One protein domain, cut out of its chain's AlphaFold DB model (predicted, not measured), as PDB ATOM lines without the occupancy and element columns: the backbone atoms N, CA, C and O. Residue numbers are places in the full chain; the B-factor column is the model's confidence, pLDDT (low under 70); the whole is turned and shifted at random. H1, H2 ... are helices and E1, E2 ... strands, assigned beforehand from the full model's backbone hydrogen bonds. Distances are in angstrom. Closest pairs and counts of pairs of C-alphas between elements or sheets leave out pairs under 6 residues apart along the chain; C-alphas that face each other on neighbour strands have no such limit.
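AT A GLANCE: This is residues 232 to 356 of the 359 residues of the protein "Predicted protein" of Nematostella vectensis (UniProt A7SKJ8). Two separate groups of helices stand at the two ends of the model: a long helical hairpin of H1 and H2 at one end, and a cluster of three short helices, H3, H4 and H5, at the other. A small two-stranded hairpin, E1 and E2, sits beside H4 and H5, and two long stretches without a named element, residues 272 to 287 and 326 to 345, run through the space between. The printed part has 125 residues, with five named helices followed by two named strands; the sheet, E1 - E2, is antiparallel, and the class is mostly helix. The whole is only just loose, close to compact, with a radius of gyration of the C-alphas of 17.0 A and spans of 50 by 34 by 20 A.

HOW THE PARTS SIT: H1, residues 232 to 249, and H2, residues 254 to 271, form a helical hairpin: they touch, the closest C-alphas being those of Val 244 and Ile 257, 6.7 A apart, and run opposite ways at a shallow tilt of 16 degrees. H3, residues 288 to 297, is apart from both. H4, residues 299 to 306, and H3 only just touch, only at the corner by their link, with 3 pairs of C-alphas within 8 A, the closest those of Glu 296 and Ile 302, 7.1 A apart. H5, residues 316 to 325, touches H3 about perpendicular at 77 degrees, with the C-alphas of Gln 292 and Arg 320 closest at 5.9 A. H5 also touches H4 at a steep tilt of 67 degrees, opposite ways, the closest C-alphas being those of Val 301 and Ser 323, 6.9 A apart. E1, residues 346 to 349, and E2, residues 352 to 355, form an antiparallel hairpin, with N 349 and O 352 at 2.9 A and N 354 and O 347 at 2.9 A, within hydrogen-bond range. Residues 326 to 327 pair antiparallel with residues 353 to 354 of E2. The closest C-alphas of H5 and E2 are those of His 325 and Asn 355, 6.4 A apart. Both strands are apart from H1, H2 and H3. In H2, H3 and H5 every O i to N i+4 pair is within hydrogen-bond range; in H1 13 of 14 are, and in H4 3 of 4.

IN THESE COORDINATES: H1 begins at C-alpha 232 (35.173, 1.057, 59.587) and is 25.7 A long; H2 is 25.9 A long. H3 and H5 each measure 14.4 A and H4 10.6 A. E2 ends at C-alpha 355 (42.812, -5.990, 34.802).

THE WHOLE: The C-alphas farthest apart, those of Thr 249 and Glu 313, are 50.5 A from each other. The printed part has no cut. The links H2 to H3 and H5 to E1 are long. Mean pLDDT of the printed part is 75.1; residues 232, 273 to 282, 296 to 300, 328 and 332 to 356 are under 70.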
ATOM      1  N   ARG A 232      34.806   1.889  60.754       66.44
ATOM      2  CA  ARG A 232      35.173   1.057  59.587       66.44
ATOM      3  C   ARG A 232      34.438  -0.283  59.536       66.44
ATOM      4  O   ARG A 232      34.244  -0.832  58.459       66.44
ATOM      5  N   GLU A 233      34.097  -0.832  60.698       74.25
ATOM      6  CA  GLU A 233      33.327  -2.070  60.816       74.25
ATOM      7  C   GLU A 233      31.844  -1.793  60.541       74.25
ATOM      8  O   GLU A 233      31.220  -2.560  59.822       74.25
ATOM      9  N   ALA A 234      31.315  -0.647  60.981       72.62
ATOM     10  CA  ALA A 234      29.979  -0.167  60.628       72.62
ATOM     11  C   ALA A 234      29.844   0.116  59.117       72.62
ATOM     12  O   ALA A 234      28.954  -0.443  58.484       72.62
ATOM     13  N   GLU A 235      30.770   0.874  58.511       76.12
ATOM     14  CA  GLU A 235      30.832   1.106  57.053       76.12
ATOM     15  C   GLU A 235      30.941  -0.194  56.239       76.12
ATOM     16  O   GLU A 235      30.541  -0.241  55.072       76.12
ATOM     17  N   PHE A 236      31.535  -1.242  56.816       81.19
ATOM     18  CA  PHE A 236      31.616  -2.553  56.190       81.19
ATOM     19  C   PHE A 236      30.305  -3.338  56.351       81.19
ATOM     20  O   PHE A 236      29.783  -3.834  55.353       81.19
ATOM     21  N   GLN A 237      29.742  -3.410  57.561       81.12
ATOM     22  CA  GLN A 237      28.478  -4.106  57.824       81.12
ATOM     23  C   GLN A 237      27.311  -3.478  57.053       81.12
ATOM     24  O   GLN A 237      26.549  -4.211  56.439       81.12
ATOM     25  N   GLU A 238      27.234  -2.146  56.947       82.12
ATOM     26  CA  GLU A 238      26.222  -1.454  56.131       82.12
ATOM     27  C   GLU A 238      26.237  -1.932  54.666       82.12
ATOM     28  O   GLU A 238      25.187  -2.117  54.048       82.12
ATOM     29  N   ARG A 239      27.425  -2.211  54.106       82.88
ATOM     30  CA  ARG A 239      27.567  -2.766  52.747       82.88
ATOM     31  C   ARG A 239      27.171  -4.239  52.670       82.88
ATOM     32  O   ARG A 239      26.618  -4.649  51.650       82.88
ATOM     33  N   VAL A 240      27.444  -5.031  53.712       85.56
ATOM     34  CA  VAL A 240      26.982  -6.427  53.802       85.56
ATOM     35  C   VAL A 240      25.455  -6.462  53.879       85.56
ATOM     36  O   VAL A 240      24.832  -7.153  53.078       85.56
ATOM     37  N   ASP A 241      24.850  -5.659  54.753       87.38
ATOM     38  CA  ASP A 241      23.399  -5.545  54.913       87.38
ATOM     39  C   ASP A 241      22.724  -5.035  53.634       87.38
ATOM     40  O   ASP A 241      21.709  -5.589  53.212       87.38
ATOM     41  N   ALA A 242      23.304  -4.040  52.954       87.69
ATOM     42  CA  ALA A 242      22.813  -3.572  51.657       87.69
ATOM     43  C   ALA A 242      22.866  -4.675  50.582       87.69
ATOM     44  O   ALA A 242      21.903  -4.844  49.829       87.69
ATOM     45  N   ALA A 243      23.946  -5.464  50.532       86.75
ATOM     46  CA  ALA A 243      24.070  -6.592  49.611       86.75
ATOM     47  C   ALA A 243      23.073  -7.718  49.941       86.75
ATOM     48  O   ALA A 243      22.394  -8.217  49.044       86.75
ATOM     49  N   VAL A 244      22.923  -8.088  51.216       89.94
ATOM     50  CA  VAL A 244      21.945  -9.093  51.666       89.94
ATOM     51  C   VAL A 244      20.519  -8.636  51.363       89.94
ATOM     52  O   VAL A 244      19.754  -9.401  50.780       89.94
ATOM     53  N   LYS A 245      20.180  -7.376  51.656       91.81
ATOM     54  CA  LYS A 245      18.878  -6.768  51.342       91.81
ATOM     55  C   LYS A 245      18.590  -6.749  49.839       91.81
ATOM     56  O   LYS A 245      17.455  -7.000  49.441       91.81
ATOM     57  N   PHE A 246      19.589  -6.487  48.996       92.56
ATOM     58  CA  PHE A 246      19.441  -6.608  47.543       92.56
ATOM     59  C   PHE A 246      19.133  -8.057  47.132       92.56
ATOM     60  O   PHE A 246      18.154  -8.293  46.427       92.56
ATOM     61  N   MET A 247      19.907  -9.032  47.621       90.75
ATOM     62  CA  MET A 247      19.719 -10.445  47.270       90.75
ATOM     63  C   MET A 247      18.369 -11.010  47.740       90.75
ATOM     64  O   MET A 247      17.738 -11.756  46.993       90.75
ATOM     65  N   THR A 248      17.887 -10.631  48.930       90.00
ATOM     66  CA  THR A 248      16.558 -11.046  49.418       90.00
ATOM     67  C   THR A 248      15.421 -10.346  48.675       90.00
ATOM     68  O   THR A 248      14.421 -10.989  48.371       90.00
ATOM     69  N   THR A 249      15.584  -9.075  48.287       93.06
ATOM     70  CA  THR A 249      14.606  -8.363  47.436       93.06
ATOM     71  C   THR A 249      14.492  -8.997  46.044       93.06
ATOM     72  O   THR A 249      13.409  -9.021  45.466       93.06
ATOM     73  N   GLN A 250      15.588  -9.552  45.515       93.56
ATOM     74  CA  GLN A 250      15.612 -10.318  44.260       93.56
ATOM     75  C   GLN A 250      15.250 -11.810  44.436       93.56
ATOM     76  O   GLN A 250      15.349 -12.575  43.480       93.56
ATOM     77  N   ASN A 251      14.831 -12.231  45.638       92.44
ATOM     78  CA  ASN A 251      14.438 -13.605  45.980       92.44
ATOM     79  C   ASN A 251      15.481 -14.677  45.577       92.44
ATOM     80  O   ASN A 251      15.137 -15.746  45.068       92.44
ATOM     81  N   LEU A 252      16.769 -14.367  45.762       91.81
ATOM     82  CA  LEU A 252      17.875 -15.274  45.447       91.81
ATOM     83  C   LEU A 252      18.035 -16.374  46.504       91.81
ATOM     84  O   LEU A 252      17.710 -16.187  47.675       91.81
ATOM     85  N   ASP A 253      18.594 -17.515  46.094       91.81
ATOM     86  CA  ASP A 253      18.767 -18.663  46.984       91.81
ATOM     87  C   ASP A 253      19.672 -18.368  48.199       91.81
ATOM     88  O   ASP A 253      20.758 -17.785  48.110       91.81
ATOM     89  N   SER A 254      19.225 -18.888  49.338       87.06
ATOM     90  CA  SER A 254      19.912 -18.954  50.623       87.06
ATOM     91  C   SER A 254      21.381 -19.397  50.549       87.06
ATOM     92  O   SER A 254      22.221 -18.811  51.240       87.06
ATOM     93  N   THR A 255      21.738 -20.377  49.705       88.75
ATOM     94  CA  THR A 255      23.130 -20.854  49.605       88.75
ATOM     95  C   THR A 255      24.024 -19.847  48.882       88.75
ATOM     96  O   THR A 255      25.193 -19.686  49.243       88.75
ATOM     97  N   LEU A 256      23.479 -19.103  47.912       86.56
ATOM     98  CA  LEU A 256      24.179 -18.004  47.248       86.56
ATOM     99  C   LEU A 256      24.383 -16.825  48.209       86.56
ATOM    100  O   LEU A 256      25.494 -16.303  48.291       86.56
ATOM    101  N   ILE A 257      23.354 -16.467  48.985       86.44
ATOM    102  CA  ILE A 257      23.434 -15.418  50.015       86.44
ATOM    103  C   ILE A 257      24.548 -15.737  51.024       86.44
ATOM    104  O   ILE A 257      25.419 -14.900  51.261       86.44
ATOM    105  N   GLN A 258      24.590 -16.965  51.553       86.81
ATOM    106  CA  GLN A 258      25.650 -17.389  52.476       86.81
ATOM    107  C   GLN A 258      27.043 -17.365  51.831       86.81
ATOM    108  O   GLN A 258      27.993 -16.895  52.452       86.81
ATOM    109  N   ARG A 259      27.184 -17.781  50.563       86.31
ATOM    110  CA  ARG A 259      28.465 -17.691  49.830       86.31
ATOM    111  C   ARG A 259      28.955 -16.250  49.645       86.31
ATOM    112  O   ARG A 259      30.166 -16.024  49.654       86.31
ATOM    113  N   VAL A 260      28.048 -15.286  49.482       86.06
ATOM    114  CA  VAL A 260      28.393 -13.857  49.392       86.06
ATOM    115  C   VAL A 260      28.817 -13.308  50.757       86.06
ATOM    116  O   VAL A 260      29.850 -12.643  50.834       86.06
ATOM    117  N   ILE A 261      28.103 -13.644  51.839       86.69
ATOM    118  CA  ILE A 261      28.479 -13.264  53.214       86.69
ATOM    119  C   ILE A 261      29.856 -13.843  53.585       86.69
ATOM    120  O   ILE A 261      30.721 -13.111  54.066       86.69
ATOM    121  N   ASP A 262      30.102 -15.124  53.286       85.44
ATOM    122  CA  ASP A 262      31.404 -15.783  53.454       85.44
ATOM    123  C   ASP A 262      32.529 -14.998  52.759       85.44
ATOM    124  O   ASP A 262      33.545 -14.680  53.385       85.44
ATOM    125  N   SER A 263      32.327 -14.658  51.480       83.56
ATOM    126  CA  SER A 263      33.290 -13.921  50.652       83.56
ATOM    127  C   SER A 263      33.596 -12.535  51.227       83.56
ATOM    128  O   SER A 263      34.759 -12.187  51.446       83.56
ATOM    129  N   LEU A 264      32.560 -11.764  51.573       84.00
ATOM    130  CA  LEU A 264      32.714 -10.444  52.187       84.00
ATOM    131  C   LEU A 264      33.442 -10.542  53.541       84.00
ATOM    132  O   LEU A 264      34.382  -9.785  53.791       84.00
ATOM    133  N   SER A 265      33.092 -11.517  54.387       83.38
ATOM    134  CA  SER A 265      33.760 -11.729  55.681       83.38
ATOM    135  C   SER A 265      35.245 -12.100  55.536       83.38
ATOM    136  O   SER A 265      36.063 -11.746  56.389       83.38
ATOM    137  N   MET A 266      35.618 -12.777  54.443       80.69
ATOM    138  CA  MET A 266      37.005 -13.103  54.111       80.69
ATOM    139  C   MET A 266      37.785 -11.846  53.698       80.69
ATOM    140  O   MET A 266      38.886 -11.627  54.203       80.69
ATOM    141  N   VAL A 267      37.191 -10.972  52.875       79.00
ATOM    142  CA  VAL A 267      37.763  -9.658  52.522       79.00
ATOM    143  C   VAL A 267      37.975  -8.793  53.774       79.00
ATOM    144  O   VAL A 267      39.045  -8.201  53.932       79.00
ATOM    145  N   TRP A 268      37.020  -8.772  54.713       79.69
ATOM    146  CA  TRP A 268      37.170  -8.065  55.995       79.69
ATOM    147  C   TRP A 268      38.319  -8.621  56.846       79.69
ATOM    148  O   TRP A 268      39.169  -7.854  57.299       79.69
ATOM    149  N   LYS A 269      38.405  -9.948  57.011       80.75
ATOM    150  CA  LYS A 269      39.487 -10.604  57.771       80.75
ATOM    151  C   LYS A 269      40.878 -10.308  57.198       80.75
ATOM    152  O   LYS A 269      41.813 -10.128  57.976       80.75
ATOM    153  N   MET A 270      41.004 -10.235  55.871       73.56
ATOM    154  CA  MET A 270      42.279  -9.989  55.184       73.56
ATOM    155  C   MET A 270      42.684  -8.510  55.151       73.56
ATOM    156  O   MET A 270      43.867  -8.209  55.291       73.56
ATOM    157  N   HIS A 271      41.735  -7.582  54.972       71.94
ATOM    158  CA  HIS A 271      42.050  -6.175  54.686       71.94
ATOM    159  C   HIS A 271      41.538  -5.153  55.711       71.94
ATOM    160  O   HIS A 271      41.928  -3.992  55.621       71.94
ATOM    161  N   ARG A 272      40.665  -5.527  56.663       71.44
ATOM    162  CA  ARG A 272      40.089  -4.635  57.703       71.44
ATOM    163  C   ARG A 272      39.553  -3.288  57.174       71.44
ATOM    164  O   ARG A 272      39.671  -2.250  57.829       71.44
ATOM    165  N   GLY A 273      39.007  -3.307  55.955       64.75
ATOM    166  CA  GLY A 273      38.495  -2.132  55.242       64.75
ATOM    167  C   GLY A 273      39.553  -1.215  54.605       64.75
ATOM    168  O   GLY A 273      39.178  -0.211  54.012       64.75
ATOM    169  N   GLU A 274      40.854  -1.520  54.690       64.31
ATOM    170  CA  GLU A 274      41.925  -0.612  54.232       64.31
ATOM    171  C   GLU A 274      42.209  -0.676  52.723       64.31
ATOM    172  O   GLU A 274      42.659   0.306  52.141       64.31
ATOM    173  N   ASN A 275      41.921  -1.807  52.073       64.88
ATOM    174  CA  ASN A 275      41.830  -1.921  50.617       64.88
ATOM    175  C   ASN A 275      40.697  -2.895  50.274       64.88
ATOM    176  O   ASN A 275      40.699  -4.031  50.747       64.88
ATOM    177  N   ILE A 276      39.744  -2.468  49.446       66.00
ATOM    178  CA  ILE A 276      38.664  -3.317  48.930       66.00
ATOM    179  C   ILE A 276      38.884  -3.465  47.415       66.00
ATOM    180  O   ILE A 276      39.097  -2.454  46.740       66.00
ATOM    181  N   PRO A 277      38.860  -4.685  46.842       64.69
ATOM    182  CA  PRO A 277      39.050  -4.862  45.404       64.69
ATOM    183  C   PRO A 277      38.014  -4.062  44.600       64.69
ATOM    184  O   PRO A 277      36.814  -4.163  44.845       64.69
ATOM    185  N   GLY A 278      38.483  -3.238  43.661       63.09
ATOM    186  CA  GLY A 278      37.634  -2.354  42.852       63.09
ATOM    187  C   GLY A 278      37.222  -1.024  43.503       63.09
ATOM    188  O   GLY A 278      36.616  -0.202  42.819       63.09
ATOM    189  N   SER A 279      37.556  -0.753  44.774       65.00
ATOM    190  CA  SER A 279      37.346   0.578  45.371       65.00
ATOM    191  C   SER A 279      38.485   1.549  45.045       65.00
ATOM    192  O   SER A 279      39.523   1.172  44.494       65.00
ATOM    193  N   LYS A 280      38.342   2.815  45.468       63.28
ATOM    194  CA  LYS A 280      39.481   3.739  45.570       63.28
ATOM    195  C   LYS A 280      40.585   3.068  46.406       63.28
ATOM    196  O   LYS A 280      40.313   2.615  47.518       63.28
ATOM    197  N   ARG A 281      41.795   2.961  45.847       67.19
ATOM    198  CA  ARG A 281      42.966   2.337  46.492       67.19
ATOM    199  C   ARG A 281      43.476   3.209  47.641       67.19
ATOM    200  O   ARG A 281      43.442   4.432  47.524       67.19
ATOM    201  N   LEU A 282      44.073   2.599  48.668       67.50
ATOM    202  CA  LEU A 282      44.701   3.313  49.794       67.50
ATOM    203  C   LEU A 282      45.736   4.371  49.357       67.50
ATOM    204  O   LEU A 282      45.875   5.403  50.006       67.50
ATOM    205  N   MET A 283      46.437   4.128  48.243       71.88
ATOM    206  CA  MET A 283      47.471   5.021  47.701       71.88
ATOM    207  C   MET A 283      46.966   5.972  46.600       71.88
ATOM    208  O   MET A 283      47.764   6.701  46.024       71.88
ATOM    209  N   ALA A 284      45.665   6.000  46.286       74.69
ATOM    210  CA  ALA A 284      45.142   6.772  45.150       74.69
ATOM    211  C   ALA A 284      45.305   8.302  45.288       74.69
ATOM    212  O   ALA A 284      45.328   9.000  44.282       74.69
ATOM    213  N   ASP A 285      45.439   8.819  46.514       77.00
ATOM    214  CA  ASP A 285      45.690  10.245  46.799       77.00
ATOM    215  C   ASP A 285      47.192  10.617  46.800       77.00
ATOM    216  O   ASP A 285      47.567  11.732  47.163       77.00
ATOM    217  N   MET A 286      48.072   9.682  46.424       78.81
ATOM    218  CA  MET A 286      49.525   9.860  46.377       78.81
ATOM    219  C   MET A 286      50.005  10.117  44.933       78.81
ATOM    220  O   MET A 286      49.495   9.482  44.008       78.81
ATOM    221  N   PRO A 287      51.015  10.980  44.696       86.31
ATOM    222  CA  PRO A 287      51.632  11.138  43.376       86.31
ATOM    223  C   PRO A 287      52.149   9.812  42.799       86.31
ATOM    224  O   PRO A 287      52.767   9.025  43.514       86.31
ATOM    225  N   VAL A 288      51.947   9.587  41.495       82.25
ATOM    226  CA  VAL A 288      52.177   8.286  40.827       82.25
ATOM    227  C   VAL A 288      53.583   7.714  41.058       82.25
ATOM    228  O   VAL A 288      53.698   6.526  41.340       82.25
ATOM    229  N   ARG A 289      54.640   8.542  41.031       79.94
ATOM    230  CA  ARG A 289      56.021   8.087  41.307       79.94
ATOM    231  C   ARG A 289      56.170   7.463  42.699       79.94
ATOM    232  O   ARG A 289      56.704   6.369  42.826       79.94
ATOM    233  N   LEU A 290      55.609   8.103  43.725       80.94
ATOM    234  CA  LEU A 290      55.638   7.582  45.095       80.94
ATOM    235  C   LEU A 290      54.769   6.320  45.244       80.94
ATOM    236  O   LEU A 290      55.103   5.451  46.045       80.94
ATOM    237  N   GLN A 291      53.697   6.171  44.450       82.62
ATOM    238  CA  GLN A 291      52.978   4.893  44.377       82.62
ATOM    239  C   GLN A 291      53.895   3.789  43.825       82.62
ATOM    240  O   GLN A 291      53.969   2.720  44.425       82.62
ATOM    241  N   GLN A 292      54.612   4.049  42.724       79.06
ATOM    242  CA  GLN A 292      55.545   3.095  42.105       79.06
ATOM    243  C   GLN A 292      56.649   2.676  43.086       79.06
ATOM    244  O   GLN A 292      56.784   1.485  43.349       79.06
ATOM    245  N   GLU A 293      57.320   3.629  43.740       78.06
ATOM    246  CA  GLU A 293      58.338   3.362  44.772       78.06
ATOM    247  C   GLU A 293      57.809   2.465  45.913       78.06
ATOM    248  O   GLU A 293      58.491   1.545  46.374       78.06
ATOM    249  N   VAL A 294      56.564   2.683  46.356       76.75
ATOM    250  CA  VAL A 294      55.918   1.857  47.391       76.75
ATOM    251  C   VAL A 294      55.563   0.459  46.870       76.75
ATOM    252  O   VAL A 294      55.741  -0.520  47.602       76.75
ATOM    253  N   TYR A 295      55.106   0.322  45.622       72.38
ATOM    254  CA  TYR A 295      54.864  -0.986  45.000       72.38
ATOM    255  C   TYR A 295      56.169  -1.754  44.715       72.38
ATOM    256  O   TYR A 295      56.185  -2.976  44.846       72.38
ATOM    257  N   GLU A 296      57.280  -1.062  44.448       67.88
ATOM    258  CA  GLU A 296      58.624  -1.645  44.312       67.88
ATOM    259  C   GLU A 296      59.176  -2.168  45.645       67.88
ATOM    260  O   GLU A 296      59.696  -3.283  45.714       67.88
ATOM    261  N   GLY A 297      58.982  -1.421  46.738       65.56
ATOM    262  CA  GLY A 297      59.233  -1.931  48.091       65.56
ATOM    263  C   GLY A 297      58.332  -3.121  48.458       65.56
ATOM    264  O   GLY A 297      58.739  -4.014  49.207       65.56
ATOM    265  N   SER A 298      57.124  -3.180  47.889       64.81
ATOM    266  CA  SER A 298      56.114  -4.223  48.118       64.81
ATOM    267  C   SER A 298      56.363  -5.482  47.275       64.81
ATOM    268  O   SER A 298      55.534  -5.875  46.449       64.81
ATOM    269  N   ARG A 299      57.501  -6.150  47.530       58.91
ATOM    270  CA  ARG A 299      58.037  -7.312  46.781       58.91
ATOM    271  C   ARG A 299      57.017  -8.377  46.347       58.91
ATOM    272  O   ARG A 299      57.233  -9.011  45.321       58.91
ATOM    273  N   CYS A 300      55.933  -8.580  47.096       63.38
ATOM    274  CA  CYS A 300      54.913  -9.594  46.821       63.38
ATOM    275  C   CYS A 300      54.299  -9.501  45.412       63.38
ATOM    276  O   CYS A 300      54.064 -10.538  44.802       63.38
ATOM    277  N   VAL A 301      54.038  -8.293  44.890       71.19
ATOM    278  CA  VAL A 301      53.377  -8.132  43.577       71.19
ATOM    279  C   VAL A 301      54.368  -8.372  42.437       71.19
ATOM    280  O   VAL A 301      54.140  -9.230  41.589       71.19
ATOM    281  N   ILE A 302      55.495  -7.654  42.441       72.00
ATOM    282  CA  ILE A 302      56.499  -7.730  41.367       72.00
ATOM    283  C   ILE A 302      57.194  -9.102  41.343       72.00
ATOM    284  O   ILE A 302      57.499  -9.601  40.263       72.00
ATOM    285  N   GLY A 303      57.390  -9.743  42.502       74.69
ATOM    286  CA  GLY A 303      57.915 -11.109  42.586       74.69
ATOM    287  C   GLY A 303      57.032 -12.107  41.834       74.69
ATOM    288  O   GLY A 303      57.493 -12.726  40.879       74.69
ATOM    289  N   ALA A 304      55.743 -12.174  42.182       74.81
ATOM    290  CA  ALA A 304      54.787 -13.068  41.526       74.81
ATOM    291  C   ALA A 304      54.585 -12.756  40.029       74.81
ATOM    292  O   ALA A 304      54.269 -13.653  39.254       74.81
ATOM    293  N   MET A 305      54.775 -11.504  39.594       76.19
ATOM    294  CA  MET A 305      54.766 -11.160  38.166       76.19
ATOM    295  C   MET A 305      55.994 -11.697  37.422       76.19
ATOM    296  O   MET A 305      55.847 -12.182  36.306       76.19
ATOM    297  N   LYS A 306      57.195 -11.640  38.020       78.12
ATOM    298  CA  LYS A 306      58.434 -12.145  37.396       78.12
ATOM    299  C   LYS A 306      58.491 -13.678  37.295       78.12
ATOM    300  O   LYS A 306      59.291 -14.196  36.526       78.12
ATOM    301  N   GLU A 307      57.624 -14.395  38.011       81.25
ATOM    302  CA  GLU A 307      57.414 -15.845  37.855       81.25
ATOM    303  C   GLU A 307      56.536 -16.211  36.637       81.25
ATOM    304  O   GLU A 307      56.494 -17.372  36.230       81.25
ATOM    305  N   VAL A 308      55.833 -15.246  36.028       83.38
ATOM    306  CA  VAL A 308      54.966 -15.483  34.861       83.38
ATOM    307  C   VAL A 308      55.803 -15.470  33.574       83.38
ATOM    308  O   VAL A 308      56.381 -14.429  33.260       83.38
ATOM    309  N   PRO A 309      55.801 -16.541  32.748       82.00
ATOM    310  CA  PRO A 309      56.637 -16.632  31.541       82.00
ATOM    311  C   PRO A 309      56.508 -15.459  30.559       82.00
ATOM    312  O   PRO A 309      57.481 -15.088  29.914       82.00
ATOM    313  N   ILE A 310      55.324 -14.845  30.472       84.31
ATOM    314  CA  ILE A 310      55.034 -13.701  29.592       84.31
ATOM    315  C   ILE A 310      55.731 -12.394  30.027       84.31
ATOM    316  O   ILE A 310      55.897 -11.499  29.202       84.31
ATOM    317  N   PHE A 311      56.154 -12.273  31.291       83.44
ATOM    318  CA  PHE A 311      56.736 -11.045  31.849       83.44
ATOM    319  C   PHE A 311      58.236 -11.151  32.187       83.44
ATOM    320  O   PHE A 311      58.818 -10.178  32.661       83.44
ATOM    321  N   VAL A 312      58.881 -12.295  31.926       80.94
ATOM    322  CA  VAL A 312      60.300 -12.539  32.274       80.94
ATOM    323  C   VAL A 312      61.251 -11.558  31.572       80.94
ATOM    324  O   VAL A 312      62.201 -11.085  32.189       80.94
ATOM    325  N   GLU A 313      60.973 -11.214  30.313       84.69
ATOM    326  CA  GLU A 313      61.795 -10.311  29.484       84.69
ATOM    327  C   GLU A 313      61.257  -8.860  29.438       84.69
ATOM    328  O   GLU A 313      61.672  -8.060  28.603       84.69
ATOM    329  N   SER A 314      60.308  -8.500  30.312       83.56
ATOM    330  CA  SER A 314      59.678  -7.167  30.319       83.56
ATOM    331  C   SER A 314      60.508  -6.095  31.041       83.56
ATOM    332  O   SER A 314      61.084  -6.350  32.097       83.56
ATOM    333  N   ASP A 315      60.487  -4.859  30.521       86.19
ATOM    334  CA  ASP A 315      61.070  -3.677  31.179       86.19
ATOM    335  C   ASP A 315      60.469  -3.473  32.583       86.19
ATOM    336  O   ASP A 315      59.251  -3.537  32.784       86.19
ATOM    337  N   GLU A 316      61.310  -3.149  33.566       81.00
ATOM    338  CA  GLU A 316      60.862  -2.789  34.908       81.00
ATOM    339  C   GLU A 316      59.915  -1.579  34.910       81.00
ATOM    340  O   GLU A 316      59.036  -1.511  35.763       81.00
ATOM    341  N   ASN A 317      60.003  -0.659  33.944       81.62
ATOM    342  CA  ASN A 317      59.043   0.447  33.818       81.62
ATOM    343  C   ASN A 317      57.651  -0.017  33.367       81.62
ATOM    344  O   ASN A 317      56.633   0.512  33.834       81.62
ATOM    345  N   PHE A 318      57.586  -1.046  32.517       84.56
ATOM    346  CA  PHE A 318      56.331  -1.716  32.188       84.56
ATOM    347  C   PHE A 318      55.779  -2.442  33.422       84.56
ATOM    348  O   PHE A 318      54.615  -2.253  33.768       84.56
ATOM    349  N   MET A 319      56.625  -3.165  34.164       79.88
ATOM    350  CA  MET A 319      56.235  -3.873  35.396       79.88
ATOM    351  C   MET A 319      55.755  -2.922  36.509       79.88
ATOM    352  O   MET A 319      54.730  -3.184  37.143       79.88
ATOM    353  N   ARG A 320      56.425  -1.773  36.705       78.44
ATOM    354  CA  ARG A 320      55.975  -0.666  37.574       78.44
ATOM    355  C   ARG A 320      54.560  -0.241  37.201       78.44
ATOM    356  O   ARG A 320      53.677  -0.210  38.056       78.44
ATOM    357  N   THR A 321      54.329   0.041  35.922       82.19
ATOM    358  CA  THR A 321      53.025   0.478  35.404       82.19
ATOM    359  C   THR A 321      51.962  -0.613  35.575       82.19
ATOM    360  O   THR A 321      50.877  -0.339  36.081       82.19
ATOM    361  N   LEU A 322      52.284  -1.873  35.280       81.94
ATOM    362  CA  LEU A 322      51.382  -3.012  35.453       81.94
ATOM    363  C   LEU A 322      50.984  -3.230  36.924       81.94
ATOM    364  O   LEU A 322      49.828  -3.555  37.212       81.94
ATOM    365  N   SER A 323      51.893  -2.985  37.874       78.44
ATOM    366  CA  SER A 323      51.595  -3.049  39.313       78.44
ATOM    367  C   SER A 323      50.539  -2.016  39.748       78.44
ATOM    368  O   SER A 323      49.654  -2.335  40.548       78.44
ATOM    369  N   LEU A 324      50.535  -0.822  39.134       78.06
ATOM    370  CA  LEU A 324      49.523   0.218  39.371       78.06
ATOM    371  C   LEU A 324      48.127  -0.164  38.852       78.06
ATOM    372  O   LEU A 324      47.137   0.359  39.360       78.06
ATOM    373  N   HIS A 325      48.023  -1.091  37.895       79.06
ATOM    374  CA  HIS A 325      46.740  -1.565  37.350       79.06
ATOM    375  C   HIS A 325      46.289  -2.927  37.904       79.06
ATOM    376  O   HIS A 325      45.100  -3.245  37.871       79.06
ATOM    377  N   THR A 326      47.196  -3.691  38.512       75.31
ATOM    378  CA  THR A 326      46.920  -5.005  39.123       75.31
ATOM    379  C   THR A 326      46.121  -4.884  40.423       75.31
ATOM    380  O   THR A 326      46.292  -3.923  41.178       75.31
ATOM    381  N   THR A 327      45.255  -5.859  40.701       72.69
ATOM    382  CA  THR A 327      44.431  -5.952  41.915       72.69
ATOM    383  C   THR A 327      44.522  -7.348  42.544       72.69
ATOM    384  O   THR A 327      44.508  -8.378  41.872       72.69
ATOM    385  N   SER A 328      44.631  -7.398  43.873       69.88
ATOM    386  CA  SER A 328      44.566  -8.655  44.629       69.88
ATOM    387  C   SER A 328      43.104  -9.004  44.917       69.88
ATOM    388  O   SER A 328      42.325  -8.126  45.288       69.88
ATOM    389  N   TYR A 329      42.747 -10.275  44.752       71.62
ATOM    390  CA  TYR A 329      41.462 -10.848  45.147       71.62
ATOM    391  C   TYR A 329      41.732 -12.134  45.925       71.62
ATOM    392  O   TYR A 329      42.681 -12.858  45.625       71.62
ATOM    393  N   VAL A 330      40.883 -12.427  46.906       70.56
ATOM    394  CA  VAL A 330      40.974 -13.632  47.736       70.56
ATOM    395  C   VAL A 330      39.720 -14.466  47.501       70.56
ATOM    396  O   VAL A 330      38.610 -13.942  47.559       70.56
ATOM    397  N   PHE A 331      39.895 -15.760  47.231       72.50
ATOM    398  CA  PHE A 331      38.806 -16.684  46.914       72.50
ATOM    399  C   PHE A 331      38.773 -17.851  47.902       72.50
ATOM    400  O   PHE A 331      39.811 -18.353  48.336       72.50
ATOM    401  N   LYS A 332      37.566 -18.324  48.227       68.69
ATOM    402  CA  LYS A 332      37.369 -19.563  48.989       68.69
ATOM    403  C   LYS A 332      37.714 -20.763  48.095       68.69
ATOM    404  O   LYS A 332      37.316 -20.798  46.932       68.69
ATOM    405  N   SER A 333      38.437 -21.744  48.639       68.00
ATOM    406  CA  SER A 333      38.804 -22.962  47.899       68.00
ATOM    407  C   SER A 333      37.567 -23.682  47.340       68.00
ATOM    408  O   SER A 333      36.516 -23.707  47.983       68.00
ATOM    409  N   GLY A 334      37.690 -24.247  46.135       66.62
ATOM    410  CA  GLY A 334      36.605 -24.938  45.426       66.62
ATOM    411  C   GLY A 334      35.616 -24.037  44.670       66.62
ATOM    412  O   GLY A 334      34.673 -24.553  44.076       66.62
ATOM    413  N   VAL A 335      35.801 -22.712  44.655       67.19
ATOM    414  CA  VAL A 335      34.961 -21.791  43.868       67.19
ATOM    415  C   VAL A 335      35.548 -21.582  42.468       67.19
ATOM    416  O   VAL A 335      36.702 -21.186  42.330       67.19
ATOM    417  N   GLY A 336      34.743 -21.806  41.423       65.50
ATOM    418  CA  GLY A 336      35.106 -21.460  40.044       65.50
ATOM    419  C   GLY A 336      35.236 -19.943  39.871       65.50
ATOM    420  O   GLY A 336      34.300 -19.212  40.184       65.50
ATOM    421  N   ILE A 337      36.403 -19.484  39.410       67.75
ATOM    422  CA  ILE A 337      36.811 -18.072  39.517       67.75
ATOM    423  C   ILE A 337      36.372 -17.230  38.308       67.75
ATOM    424  O   ILE A 337      35.984 -16.077  38.468       67.75
ATOM    425  N   VAL A 338      36.416 -17.801  37.100       67.94
ATOM    426  CA  VAL A 338      36.080 -17.114  35.842       67.94
ATOM    427  C   VAL A 338      35.061 -17.960  35.069       67.94
ATOM    428  O   VAL A 338      35.345 -19.129  34.800       67.94
ATOM    429  N   PRO A 339      33.882 -17.425  34.696       66.25
ATOM    430  CA  PRO A 339      32.945 -18.142  33.838       66.25
ATOM    431  C   PRO A 339      33.500 -18.225  32.408       66.25
ATOM    432  O   PRO A 339      34.034 -17.245  31.888       66.25
ATOM    433  N   CYS A 340      33.338 -19.375  31.740       59.97
ATOM    434  CA  CYS A 340      33.954 -19.655  30.432       59.97
ATOM    435  C   CYS A 340      33.685 -18.584  29.357       59.97
ATOM    436  O   CYS A 340      34.519 -18.370  28.479       59.97
ATOM    437  N   CYS A 341      32.550 -17.885  29.436       60.41
ATOM    438  CA  CYS A 341      32.159 -16.837  28.493       60.41
ATOM    439  C   CYS A 341      32.947 -15.518  28.644       60.41
ATOM    440  O   CYS A 341      32.952 -14.717  27.713       60.41
ATOM    441  N   GLU A 342      33.609 -15.269  29.781       57.88
ATOM    442  CA  GLU A 342      34.287 -13.990  30.076       57.88
ATOM    443  C   GLU A 342      35.822 -14.064  30.107       57.88
ATOM    444  O   GLU A 342      36.485 -13.043  30.292       57.88
ATOM    445  N   ALA A 343      36.406 -15.241  29.862       59.72
ATOM    446  CA  ALA A 343      37.843 -15.512  30.002       59.72
ATOM    447  C   ALA A 343      38.790 -14.640  29.142       59.72
ATOM    448  O   ALA A 343      40.002 -14.711  29.309       59.72
ATOM    449  N   LYS A 344      38.264 -13.801  28.239       58.75
ATOM    450  CA  LYS A 344      39.041 -12.855  27.417       58.75
ATOM    451  C   LYS A 344      39.291 -11.485  28.074       58.75
ATOM    452  O   LYS A 344      40.011 -10.686  27.489       58.75
ATOM    453  N   LYS A 345      38.687 -11.185  29.234       59.25
ATOM    454  CA  LYS A 345      38.754  -9.851  29.879       59.25
ATOM    455  C   LYS A 345      39.844  -9.699  30.950       59.25
ATOM    456  O   LYS A 345      40.234  -8.579  31.259       59.25
ATOM    457  N   TYR A 346      40.311 -10.798  31.540       65.06
ATOM    458  CA  TYR A 346      41.163 -10.774  32.733       65.06
ATOM    459  C   TYR A 346      42.313 -11.769  32.611       65.06
ATOM    460  O   TYR A 346      42.108 -12.889  32.145       65.06
ATOM    461  N   PHE A 347      43.497 -11.394  33.096       68.12
ATOM    462  CA  PHE A 347      44.628 -12.311  33.228       68.12
ATOM    463  C   PHE A 347      44.871 -12.620  34.708       68.12
ATOM    464  O   PHE A 347      45.233 -11.743  35.493       68.12
ATOM    465  N   SER A 348      44.631 -13.871  35.103       64.00
ATOM    466  CA  SER A 348      44.778 -14.339  36.483       64.00
ATOM    467  C   SER A 348      46.110 -15.059  36.684       64.00
ATOM    468  O   SER A 348      46.301 -16.176  36.197       64.00
ATOM    469  N   VAL A 349      47.002 -14.452  37.459       66.62
ATOM    470  CA  VAL A 349      48.147 -15.135  38.074       66.62
ATOM    471  C   VAL A 349      47.626 -15.854  39.330       66.62
ATOM    472  O   VAL A 349      46.750 -15.300  39.996       66.62
ATOM    473  N   PRO A 350      48.153 -17.026  39.737       58.69
ATOM    474  CA  PRO A 350      47.718 -17.708  40.967       58.69
ATOM    475  C   PRO A 350      47.780 -16.870  42.261       58.69
ATOM    476  O   PRO A 350      47.206 -17.271  43.271       58.69
ATOM    477  N   SER A 351      48.448 -15.710  42.238       57.03
ATOM    478  CA  SER A 351      48.525 -14.750  43.346       57.03
ATOM    479  C   SER A 351      47.730 -13.443  43.141       57.03
ATOM    480  O   SER A 351      47.452 -12.763  44.128       57.03
ATOM    481  N   PHE A 352      47.386 -13.049  41.903       52.16
ATOM    482  CA  PHE A 352      46.849 -11.710  41.579       52.16
ATOM    483  C   PHE A 352      46.008 -11.678  40.292       52.16
ATOM    484  O   PHE A 352      46.250 -12.444  39.362       52.16
ATOM    485  N   PHE A 353      45.082 -10.720  40.191       48.75
ATOM    486  CA  PHE A 353      44.362 -10.424  38.949       48.75
ATOM    487  C   PHE A 353      44.922  -9.171  38.278       48.75
ATOM    488  O   PHE A 353      44.985  -8.091  38.869       48.75
ATOM    489  N   VAL A 354      45.284  -9.309  37.007       48.62
ATOM    490  CA  VAL A 354      45.618  -8.191  36.130       48.62
ATOM    491  C   VAL A 354      44.353  -7.806  35.368       48.62
ATOM    492  O   VAL A 354      43.812  -8.598  34.588       48.62
ATOM    493  N   ASN A 355      43.871  -6.586  35.605       43.66
ATOM    494  CA  ASN A 355      42.812  -5.990  34.802       43.66
ATOM    495  C   ASN A 355      43.420  -5.484  33.486       43.66
ATOM    496  O   ASN A 355      44.291  -4.613  33.518       43.66
ATOM    497  N   ILE A 356      42.990  -6.036  32.351       39.69
ATOM    498  CA  ILE A 356      43.474  -5.623  31.032       39.69
ATOM    499  C   ILE A 356      42.571  -4.481  30.540       39.69
ATOM    500  O   ILE A 356      41.374  -4.716  30.362       39.69
TER     501      ILE A 356